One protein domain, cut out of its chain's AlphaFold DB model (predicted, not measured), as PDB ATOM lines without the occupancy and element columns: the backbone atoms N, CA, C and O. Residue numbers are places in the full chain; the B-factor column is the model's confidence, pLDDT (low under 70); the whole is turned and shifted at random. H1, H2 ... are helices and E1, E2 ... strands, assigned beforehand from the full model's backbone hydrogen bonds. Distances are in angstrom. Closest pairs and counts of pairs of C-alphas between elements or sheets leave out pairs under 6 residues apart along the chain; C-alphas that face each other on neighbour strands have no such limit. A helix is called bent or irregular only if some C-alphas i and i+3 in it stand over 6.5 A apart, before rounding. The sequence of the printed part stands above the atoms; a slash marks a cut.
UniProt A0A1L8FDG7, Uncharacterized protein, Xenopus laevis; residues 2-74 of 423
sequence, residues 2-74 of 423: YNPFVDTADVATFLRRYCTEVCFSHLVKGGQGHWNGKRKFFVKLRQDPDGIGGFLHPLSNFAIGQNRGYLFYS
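What this domain is: This is residues 2 to 74 of the 423 residues of an uncharacterized protein of Xenopus laevis (UniProt A0A1L8FDG7). A long, bent two-stranded hairpin, E1 and E2, and the loop after it make the length; the short helix H1 packs on E1, and a small hairpin, E3 and E4, lies apart from E1 and E2. The printed part has 73 residues, in the order H1, E1, E2, E3, E4; both two-stranded sheets are antiparallel, the class mixed. It is only just compact, close to loose, with a radius of gyration of the C-alphas of 13.2 A, and spans 44 by 26 by 17 A.

Where its parts are: E1, residues 19 to 29, measures 24.9 A and E2, residues 35 to 45, 26.4 A. H1, residues 8 to 15, begins at C-alpha (194.703, 126.639, 216.354). E3 is residues 61 to 64; E4, residues 67 to 70, ends at C-alpha (186.799, 136.124, 209.377).

How they stand to each other: In hairpin E1 and E2, N 23 and O 42 are 2.9 A apart; the strands bend by 51 degrees at residue 23 and 50 degrees at residue 42. The closest C-alphas of H1 and E1, Ala 12 and Val 22, are 6.4 A apart; those of H1 and E3, Asp 10 and Ile 64, 7.5 A. In hairpin E3 and E4, N 69 and O 62 are 2.8 A apart. In H1 every O i to N i+4 pair is within hydrogen-bond range.

The domain as a whole: The C-alphas of Gln 32 and Pro 49, the two farthest apart, are 44.2 A apart. The printed part has no cut; the link from E2 to E3 is long, and no printed residue is under 70 in pLDDT.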
ATOM      1  N   TYR A   2     186.493 134.204 216.237       85.88
ATOM      2  CA  TYR A   2     186.317 134.669 217.622       85.88
ATOM      3  C   TYR A   2     186.051 133.573 218.669       85.88
ATOM      4  O   TYR A   2     186.110 133.864 219.859       85.88
ATOM      5  N   ASN A   3     185.764 132.330 218.265       90.19
ATOM      6  CA  ASN A   3     185.489 131.250 219.216       90.19
ATOM      7  C   ASN A   3     186.801 130.728 219.862       90.19
ATOM      8  O   ASN A   3     187.682 130.298 219.112       90.19
ATOM      9  N   PRO A   4     186.948 130.726 221.207       90.88
ATOM     10  CA  PRO A   4     188.098 130.114 221.885       90.88
ATOM     11  C   PRO A   4     188.226 128.608 221.639       90.88
ATOM     12  O   PRO A   4     189.345 128.133 221.498       90.88
ATOM     13  N   PHE A   5     187.105 127.888 221.539       93.56
ATOM     14  CA  PHE A   5     187.039 126.423 221.485       93.56
ATOM     15  C   PHE A   5     187.374 125.808 220.118       93.56
ATOM     16  O   PHE A   5     187.322 124.592 219.979       93.56
ATOM     17  N   VAL A   6     187.662 126.614 219.090       95.06
ATOM     18  CA  VAL A   6     188.219 126.088 217.830       95.06
ATOM     19  C   VAL A   6     189.721 126.008 217.991       95.06
ATOM     20  O   VAL A   6     190.335 127.032 218.297       95.06
ATOM     21  N   ASP A   7     190.341 124.862 217.739       96.06
ATOM     22  CA  ASP A   7     191.781 124.743 217.930       96.06
ATOM     23  C   ASP A   7     192.576 125.548 216.897       96.06
ATOM     24  O   ASP A   7     192.142 125.843 215.781       96.06
ATOM     25  N   THR A   8     193.783 125.963 217.282       96.50
ATOM     26  CA  THR A   8     194.703 126.639 216.354       96.50
ATOM     27  C   THR A   8     195.118 125.702 215.213       96.50
ATOM     28  O   THR A   8     195.313 126.171 214.090       96.50
ATOM     29  N   ALA A   9     195.167 124.390 215.475       96.94
ATOM     30  CA  ALA A   9     195.422 123.349 214.483       96.94
ATOM     31  C   ALA A   9     194.329 123.277 213.399       96.94
ATOM     32  O   ALA A   9     194.664 123.185 212.219       96.94
ATOM     33  N   ASP A  10     193.047 123.411 213.755       97.19
ATOM     34  CA  ASP A  10     191.943 123.430 212.783       97.19
ATOM     35  C   ASP A  10     192.044 124.629 211.837       97.19
ATOM     36  O   ASP A  10     191.908 124.499 210.619       97.19
ATOM     37  N   VAL A  11     192.328 125.812 212.394       96.81
ATOM     38  CA  VAL A  11     192.505 127.039 211.606       96.81
ATOM     39  C   VAL A  11     193.726 126.916 210.691       96.81
ATOM     40  O   VAL A  11     193.641 127.277 209.520       96.81
ATOM     41  N   ALA A  12     194.837 126.356 211.177       97.38
ATOM     42  CA  ALA A  12     196.008 126.090 210.344       97.38
ATOM     43  C   ALA A  12     195.707 125.069 209.229       97.38
ATOM     44  O   ALA A  12     196.118 125.269 208.089       97.38
ATOM     45  N   THR A  13     194.935 124.021 209.524       97.50
ATOM     46  CA  THR A  13     194.519 122.990 208.556       97.50
ATOM     47  C   THR A  13     193.590 123.553 207.480       97.50
ATOM     48  O   THR A  13     193.696 123.176 206.315       97.50
ATOM     49  N   PHE A  14     192.717 124.503 207.829       97.19
ATOM     50  CA  PHE A  14     191.948 125.272 206.848       97.19
ATOM     51  C   PHE A  14     192.865 126.116 205.945       97.19
ATOM     52  O   PHE A  14     192.727 126.067 204.723       97.19
ATOM     53  N   LEU A  15     193.829 126.845 206.523       97.56
ATOM     54  CA  LEU A  15     194.750 127.708 205.769       97.56
ATOM     55  C   LEU A  15     195.672 126.924 204.821       97.56
ATOM     56  O   LEU A  15     195.917 127.388 203.712       97.56
ATOM     57  N   ARG A  16     196.117 125.717 205.197       97.75
ATOM     58  CA  ARG A  16     196.954 124.828 204.358       97.75
ATOM     59  C   ARG A  16     196.318 124.416 203.022       97.75
ATOM     60  O   ARG A  16     197.004 123.869 202.170       97.75
ATOM     61  N   ARG A  17     195.020 124.671 202.816       97.31
ATOM     62  CA  ARG A  17     194.349 124.477 201.516       97.31
ATOM     63  C   ARG A  17     194.703 125.566 200.496       97.31
ATOM     64  O   ARG A  17     194.619 125.314 199.301       97.31
ATOM     65  N   TYR A  18     195.080 126.749 200.979       97.12
ATOM     66  CA  TYR A  18     195.343 127.960 200.187       97.12
ATOM     67  C   TYR A  18     196.807 128.424 200.282       97.12
ATOM     68  O   TYR A  18     197.305 129.137 199.416       97.12
ATOM     69  N   CYS A  19     197.508 128.017 201.341       97.50
ATOM     70  CA  CYS A  19     198.866 128.440 201.657       97.50
ATOM     71  C   CYS A  19     199.815 127.238 201.666       97.50
ATOM     72  O   CYS A  19     199.517 126.233 202.314       97.50
ATOM     73  N   THR A  20     200.980 127.369 201.031       97.81
ATOM     74  CA  THR A  20     202.043 126.348 201.051       97.81
ATOM     75  C   THR A  20     202.663 126.219 202.445       97.81
ATOM     76  O   THR A  20     202.910 125.119 202.928       97.81
ATOM     77  N   GLU A  21     202.867 127.350 203.124       97.31
ATOM     78  CA  GLU A  21     203.452 127.416 204.467       97.31
ATOM     79  C   GLU A  21     202.483 128.147 205.406       97.31
ATOM     80  O   GLU A  21     201.916 129.183 205.045       97.31
ATOM     81  N   VAL A  22     202.272 127.602 206.611       98.12
ATOM     82  CA  VAL A  22     201.374 128.163 207.636       98.12
ATOM     83  C   VAL A  22     202.004 128.006 209.016       98.12
ATOM     84  O   VAL A  22     202.024 126.906 209.574       98.12
ATOM     85  N   CYS A  23     202.440 129.121 209.593       97.75
ATOM     86  CA  CYS A  23     203.022 129.193 210.930       97.75
ATOM     87  C   CYS A  23     202.119 130.022 211.849       97.75
ATOM     88  O   CYS A  23     201.788 131.173 211.556       97.75
ATOM     89  N   PHE A  24     201.708 129.459 212.985       97.50
ATOM     90  CA  PHE A  24     201.009 130.235 214.009       97.50
ATOM     91  C   PHE A  24     201.975 131.236 214.654       97.50
ATOM     92  O   PHE A  24     203.082 130.867 215.028       97.50
ATOM     93  N   SER A  25     201.552 132.495 214.786       96.94
ATOM     94  CA  SER A  25     202.355 133.540 215.426       96.94
ATOM     95  C   SER A  25     201.932 133.735 216.881       96.94
ATOM     96  O   SER A  25     202.676 133.395 217.792       96.94
ATOM     97  N   HIS A  26     200.739 134.288 217.119       96.19
ATOM     98  CA  HIS A  26     200.236 134.520 218.474       96.19
ATOM     99  C   HIS A  26     198.727 134.791 218.523       96.19
ATOM    100  O   HIS A  26     198.077 135.177 217.542       96.19
ATOM    101  N   LEU A  27     198.174 134.635 219.726       96.12
ATOM    102  CA  LEU A  27     196.859 135.144 220.104       96.12
ATOM    103  C   LEU A  27     196.942 136.663 220.301       96.12
ATOM    104  O   LEU A  27     197.776 137.145 221.067       96.12
ATOM    105  N   VAL A  28     196.072 137.432 219.644       96.00
ATOM    106  CA  VAL A  28     196.066 138.893 219.798       96.00
ATOM    107  C   VAL A  28     195.369 139.257 221.108       96.00
ATOM    108  O   VAL A  28     194.182 138.989 221.303       96.00
ATOM    109  N   LYS A  29     196.115 139.873 222.020       96.25
ATOM    110  CA  LYS A  29     195.593 140.383 223.290       96.25
ATOM    111  C   LYS A  29     195.147 141.839 223.123       96.25
ATOM    112  O   LYS A  29     195.754 142.590 222.363       96.25
ATOM    113  N   GLY A  30     194.055 142.221 223.782       95.88
ATOM    114  CA  GLY A  30     193.629 143.617 223.900       95.88
ATOM    115  C   GLY A  30     194.474 144.385 224.922       95.88
ATOM    116  O   GLY A  30     195.352 143.810 225.563       95.88
ATOM    117  N   GLY A  31     194.175 145.673 225.129       96.25
ATOM    118  CA  GLY A  31     194.921 146.526 226.071       96.25
ATOM    119  C   GLY A  31     194.929 146.027 227.525       96.25
ATOM    120  O   GLY A  31     195.865 146.309 228.259       96.25
ATOM    121  N   GLN A  32     193.935 145.225 227.919       95.44
ATOM    122  CA  GLN A  32     193.840 144.591 229.243       95.44
ATOM    123  C   GLN A  32     194.499 143.195 229.313       95.44
ATOM    124  O   GLN A  32     194.235 142.437 230.239       95.44
ATOM    125  N   GLY A  33     195.266 142.770 228.304       95.12
ATOM    126  CA  GLY A  33     195.899 141.441 228.264       95.12
ATOM    127  C   GLY A  33     194.961 140.264 227.935       95.12
ATOM    128  O   GLY A  33     195.439 139.205 227.524       95.12
ATOM    129  N   HIS A  34     193.642 140.443 228.032       94.56
ATOM    130  CA  HIS A  34     192.638 139.463 227.602       94.56
ATOM    131  C   HIS A  34     192.700 139.191 226.088       94.56
ATOM    132  O   HIS A  34     192.933 140.099 225.286       94.56
ATOM    133  N   TRP A  35     192.471 137.939 225.675       94.44
ATOM    134  CA  TRP A  35     192.415 137.567 224.256       94.44
ATOM    135  C   TRP A  35     191.178 138.167 223.574       94.44
ATOM    136  O   TRP A  35     190.061 137.995 224.050       94.44
ATOM    137  N   ASN A  36     191.360 138.842 222.437       93.69
ATOM    138  CA  ASN A  36     190.279 139.550 221.735       93.69
ATOM    139  C   ASN A  36     189.569 138.709 220.651       93.69
ATOM    140  O   ASN A  36     188.922 139.259 219.757       93.69
ATOM    141  N   GLY A  37     189.750 137.385 220.659       92.69
ATOM    142  CA  GLY A  37     189.210 136.493 219.631       92.69
ATOM    143  C   GLY A  37     189.930 136.549 218.270       92.69
ATOM    144  O   GLY A  37     189.486 135.922 217.307       92.69
ATOM    145  N   LYS A  38     191.043 137.285 218.137       95.50
ATOM    146  CA  LYS A  38     191.854 137.322 216.905       95.50
ATOM    147  C   LYS A  38     193.134 136.500 217.074       95.50
ATOM    148  O   LYS A  38     193.746 136.459 218.142       95.50
ATOM    149  N   ARG A  39     193.545 135.822 216.005       96.50
ATOM    150  CA  ARG A  39     194.759 134.995 215.932       96.50
ATOM    151  C   ARG A  39     195.579 135.482 214.745       96.50
ATOM    152  O   ARG A  39     194.983 135.806 213.719       96.50
ATOM    153  N   LYS A  40     196.900 135.554 214.887       97.12
ATOM    154  CA  LYS A  40     197.816 135.887 213.793       97.12
ATOM    155  C   LYS A  40     198.577 134.647 213.347       97.12
ATOM    156  O   LYS A  40     199.041 133.868 214.178       97.12
ATOM    157  N   PHE A  41     198.720 134.521 212.038       97.88
ATOM    158  CA  PHE A  41     199.500 133.496 211.361       97.88
ATOM    159  C   PHE A  41     200.435 134.198 210.379       97.88
ATOM    160  O   PHE A  41     200.052 135.210 209.793       97.88
ATOM    161  N   PHE A  42     201.634 133.657 210.204       97.50
ATOM    162  CA  PHE A  42     202.452 133.920 209.029       97.50
ATOM    163  C   PHE A  42     202.111 132.853 207.995       97.50
ATOM    164  O   PHE A  42     202.022 131.670 208.333       97.50
ATOM    165  N   VAL A  43     201.853 133.275 206.761       97.69
ATOM    166  CA  VAL A  43     201.457 132.381 205.673       97.69
ATOM    167  C   VAL A  43     202.171 132.765 204.389       97.69
ATOM    168  O   VAL A  43     202.391 133.947 204.133       97.69
ATOM    169  N   LYS A  44     202.477 131.760 203.573       97.44
ATOM    170  CA  LYS A  44     202.927 131.921 202.190       97.44
ATOM    171  C   LYS A  44     201.805 131.423 201.292       97.44
ATOM    172  O   LYS A  44     201.482 130.233 201.336       97.44
ATOM    173  N   LEU A  45     201.164 132.331 200.556       97.81
ATOM    174  CA  LEU A  45     200.094 131.968 199.626       97.81
ATOM    175  C   LEU A  45     200.642 131.024 198.554       97.81
ATOM    176  O   LEU A  45     201.788 131.161 198.123       97.81
ATOM    177  N   ARG A  46     199.825 130.055 198.144       97.94
ATOM    178  CA  ARG A  46     200.150 129.191 197.013       97.94
ATOM    179  C   ARG A  46     199.988 129.998 195.721       97.94
ATOM    180  O   ARG A  46     199.005 130.723 195.582       97.94
ATOM    181  N   GLN A  47     200.945 129.882 194.806       97.81
ATOM    182  CA  GLN A  47     200.815 130.437 193.458       97.81
ATOM    183  C   GLN A  47     199.781 129.640 192.660       97.81
ATOM    184  O   GLN A  47     199.692 128.419 192.809       97.81
ATOM    185  N   ASP A  48     199.008 130.347 191.847       96.62
ATOM    186  CA  ASP A  48     197.948 129.799 191.007       96.62
ATOM    187  C   ASP A  48     197.778 130.726 189.793       96.62
ATOM    188  O   ASP A  48     197.437 131.893 190.002       96.62
ATOM    189  N   PRO A  49     198.072 130.286 188.554       95.88
ATOM    190  CA  PRO A  49     198.091 131.171 187.384       95.88
ATOM    191  C   PRO A  49     196.702 131.733 187.047       95.88
ATOM    192  O   PRO A  49     196.599 132.874 186.608       95.88
ATOM    193  N   ASP A  50     195.647 130.968 187.336       94.81
ATOM    194  CA  ASP A  50     194.246 131.383 187.186       94.81
ATOM    195  C   ASP A  50     193.757 132.251 188.368       94.81
ATOM    196  O   ASP A  50     192.658 132.815 188.352       94.81
ATOM    197  N   GLY A  51     194.568 132.349 189.425       92.44
ATOM    198  CA  GLY A  51     194.289 133.126 190.623       92.44
ATOM    199  C   GLY A  51     194.470 134.625 190.393       92.44
ATOM    200  O   GLY A  51     195.354 135.079 189.666       92.44
ATOM    201  N   ILE A  52     193.663 135.441 191.074       92.62
ATOM    202  CA  ILE A  52     193.804 136.902 191.018       92.62
ATOM    203  C   ILE A  52     195.189 137.289 191.541       92.62
ATOM    204  O   ILE A  52     195.571 136.894 192.638       92.62
ATOM    205  N   GLY A  53     195.950 138.037 190.741       93.06
ATOM    206  CA  GLY A  53     197.335 138.388 191.064       93.06
ATOM    207  C   GLY A  53     198.309 137.200 191.075       93.06
ATOM    208  O   GLY A  53     199.395 137.340 191.631       93.06
ATOM    209  N   GLY A  54     197.940 136.047 190.505       95.50
ATOM    210  CA  GLY A  54     198.774 134.842 190.462       95.50
ATOM    211  C   GLY A  54     198.785 134.014 191.755       95.50
ATOM    212  O   GLY A  54     199.687 133.194 191.943       95.50
ATOM    213  N   PHE A  55     197.827 134.225 192.671       96.81
ATOM    214  CA  PHE A  55     197.773 133.531 193.962       96.81
ATOM    215  C   PHE A  55     196.396 132.946 194.300       96.81
ATOM    216  O   PHE A  55     195.342 133.542 194.068       96.81
ATOM    217  N   LEU A  56     196.414 131.794 194.974       95.62
ATOM    218  CA  LEU A  56     195.224 131.125 195.491       95.62
ATOM    219  C   LEU A  56     194.759 131.788 196.801       95.62
ATOM    220  O   LEU A  56     195.142 131.396 197.908       95.62
ATOM    221  N   HIS A  57     193.923 132.817 196.688       95.12
ATOM    222  CA  HIS A  57     193.476 133.598 197.841       95.12
ATOM    223  C   HIS A  57     192.441 132.855 198.725       95.12
ATOM    224  O   HIS A  57     191.376 132.461 198.242       95.12
ATOM    225  N   PRO A  58     192.676 132.707 200.049       95.12
ATOM    226  CA  PRO A  58     191.687 132.142 200.969       95.12
ATOM    227  C   PRO A  58     190.482 133.071 201.158       95.12
ATOM    228  O   PRO A  58     190.632 134.289 201.286       95.12
ATOM    229  N   LEU A  59     189.285 132.480 201.258       91.69
ATOM    230  CA  LEU A  59     188.030 133.212 201.469       91.69
ATOM    231  C   LEU A  59     188.072 134.065 202.749       91.69
ATOM    232  O   LEU A  59     188.373 133.564 203.836       91.69
ATOM    233  N   SER A  60     187.692 135.343 202.629       91.62
ATOM    234  CA  SER A  60     187.606 136.274 203.765       91.62
ATOM    235  C   SER A  60     186.618 135.783 204.835       91.62
ATOM    236  O   SER A  60     186.918 135.804 206.031       91.62
ATOM    237  N   ASN A  61     185.472 135.251 204.396       91.12
ATOM    238  CA  ASN A  61     184.463 134.617 205.239       91.12
ATOM    239  C   ASN A  61     184.551 133.094 205.094       91.12
ATOM    240  O   ASN A  61     184.336 132.563 204.007       91.12
ATOM    241  N   PHE A  62     184.816 132.381 206.190       92.50
ATOM    242  CA  PHE A  62     184.927 130.920 206.189       92.50
ATOM    243  C   PHE A  62     184.216 130.277 207.385       92.50
ATOM    244  O   PHE A  62     183.851 130.945 208.356       92.50
ATOM    245  N   ALA A  63     184.016 128.961 207.334       92.44
ATOM    246  CA  ALA A  63     183.439 128.189 208.429       92.44
ATOM    247  C   ALA A  63     184.273 126.935 208.725       92.44
ATOM    248  O   ALA A  63     184.714 126.247 207.808       92.44
ATOM    249  N   ILE A  64     184.459 126.634 210.012       94.94
ATOM    250  CA  ILE A  64     185.038 125.378 210.502       94.94
ATOM    251  C   ILE A  64     183.983 124.731 211.399       94.94
ATOM    252  O   ILE A  64     183.682 125.221 212.494       94.94
ATOM    253  N   GLY A  65     183.353 123.668 210.897       93.38
ATOM    254  CA  GLY A  65     182.171 123.078 211.519       93.38
ATOM    255  C   GLY A  65     181.042 124.105 211.660       93.38
ATOM    256  O   GLY A  65     180.598 124.701 210.682       93.38
ATOM    257  N   GLN A  66     180.585 124.334 212.892       90.81
ATOM    258  CA  GLN A  66     179.539 125.322 213.198       90.81
ATOM    259  C   GLN A  66     180.087 126.749 213.393       90.81
ATOM    260  O   GLN A  66     179.318 127.708 213.492       90.81
ATOM    261  N   ASN A  67     181.412 126.904 213.458       93.75
ATOM    262  CA  ASN A  67     182.072 128.140 213.854       93.75
ATOM    263  C   ASN A  67     182.416 128.999 212.640       93.75
ATOM    264  O   ASN A  67     182.960 128.502 211.658       93.75
ATOM    265  N   ARG A  68     182.150 130.307 212.726       92.00
ATOM    266  CA  ARG A  68     182.427 131.262 211.644       92.00
ATOM    267  C   ARG A  68     183.727 132.013 211.876       92.00
ATOM    268  O   ARG A  68     183.998 132.511 212.971       92.00
ATOM    269  N   GLY A  69     184.530 132.074 210.827       93.56
ATOM    270  CA  GLY A  69     185.807 132.751 210.768       93.56
ATOM    271  C   GLY A  69     185.753 133.933 209.811       93.56
ATOM    272  O   GLY A  69     185.139 133.865 208.753       93.56
ATOM    273  N   TYR A  70     186.437 134.995 210.219       93.81
ATOM    274  CA  TYR A  70     186.799 136.124 209.377       93.81
ATOM    275  C   TYR A  70     188.323 136.131 209.272       93.81
ATOM    276  O   TYR A  70     189.006 135.922 210.289       93.81
ATOM    277  N   LEU A  71     188.823 136.347 208.062       95.06
ATOM    278  CA  LEU A  71     190.229 136.443 207.698       95.06
ATOM    279  C   LEU A  71     190.510 137.850 207.150       95.06
ATOM    280  O   LEU A  71     189.668 138.434 206.475       95.06
ATOM    281  N   PHE A  72     191.694 138.390 207.428       94.38
ATOM    282  CA  PHE A  72     192.150 139.666 206.882       94.38
ATOM    283  C   PHE A  72     193.678 139.661 206.787       94.38
ATOM    284  O   PHE A  72     194.345 139.266 207.746       94.38
ATOM    285  N   TYR A  73     194.214 140.093 205.648       95.75
ATOM    286  CA  TYR A  73     195.644 140.283 205.395       95.75
ATOM    287  C   TYR A  73     195.839 141.404 204.364       95.75
ATOM    288  O   TYR A  73     194.926 141.714 203.597       95.75
ATOM    289  N   SER A  74     197.016 142.031 204.368       94.06
ATOM    290  CA  SER A  74     197.379 143.078 203.405       94.06
ATOM    291  C   SER A  74     197.469 142.503 201.992       94.06
ATOM    292  O   SER A  74     198.038 141.429 201.819       94.06
TER     293      SER A  74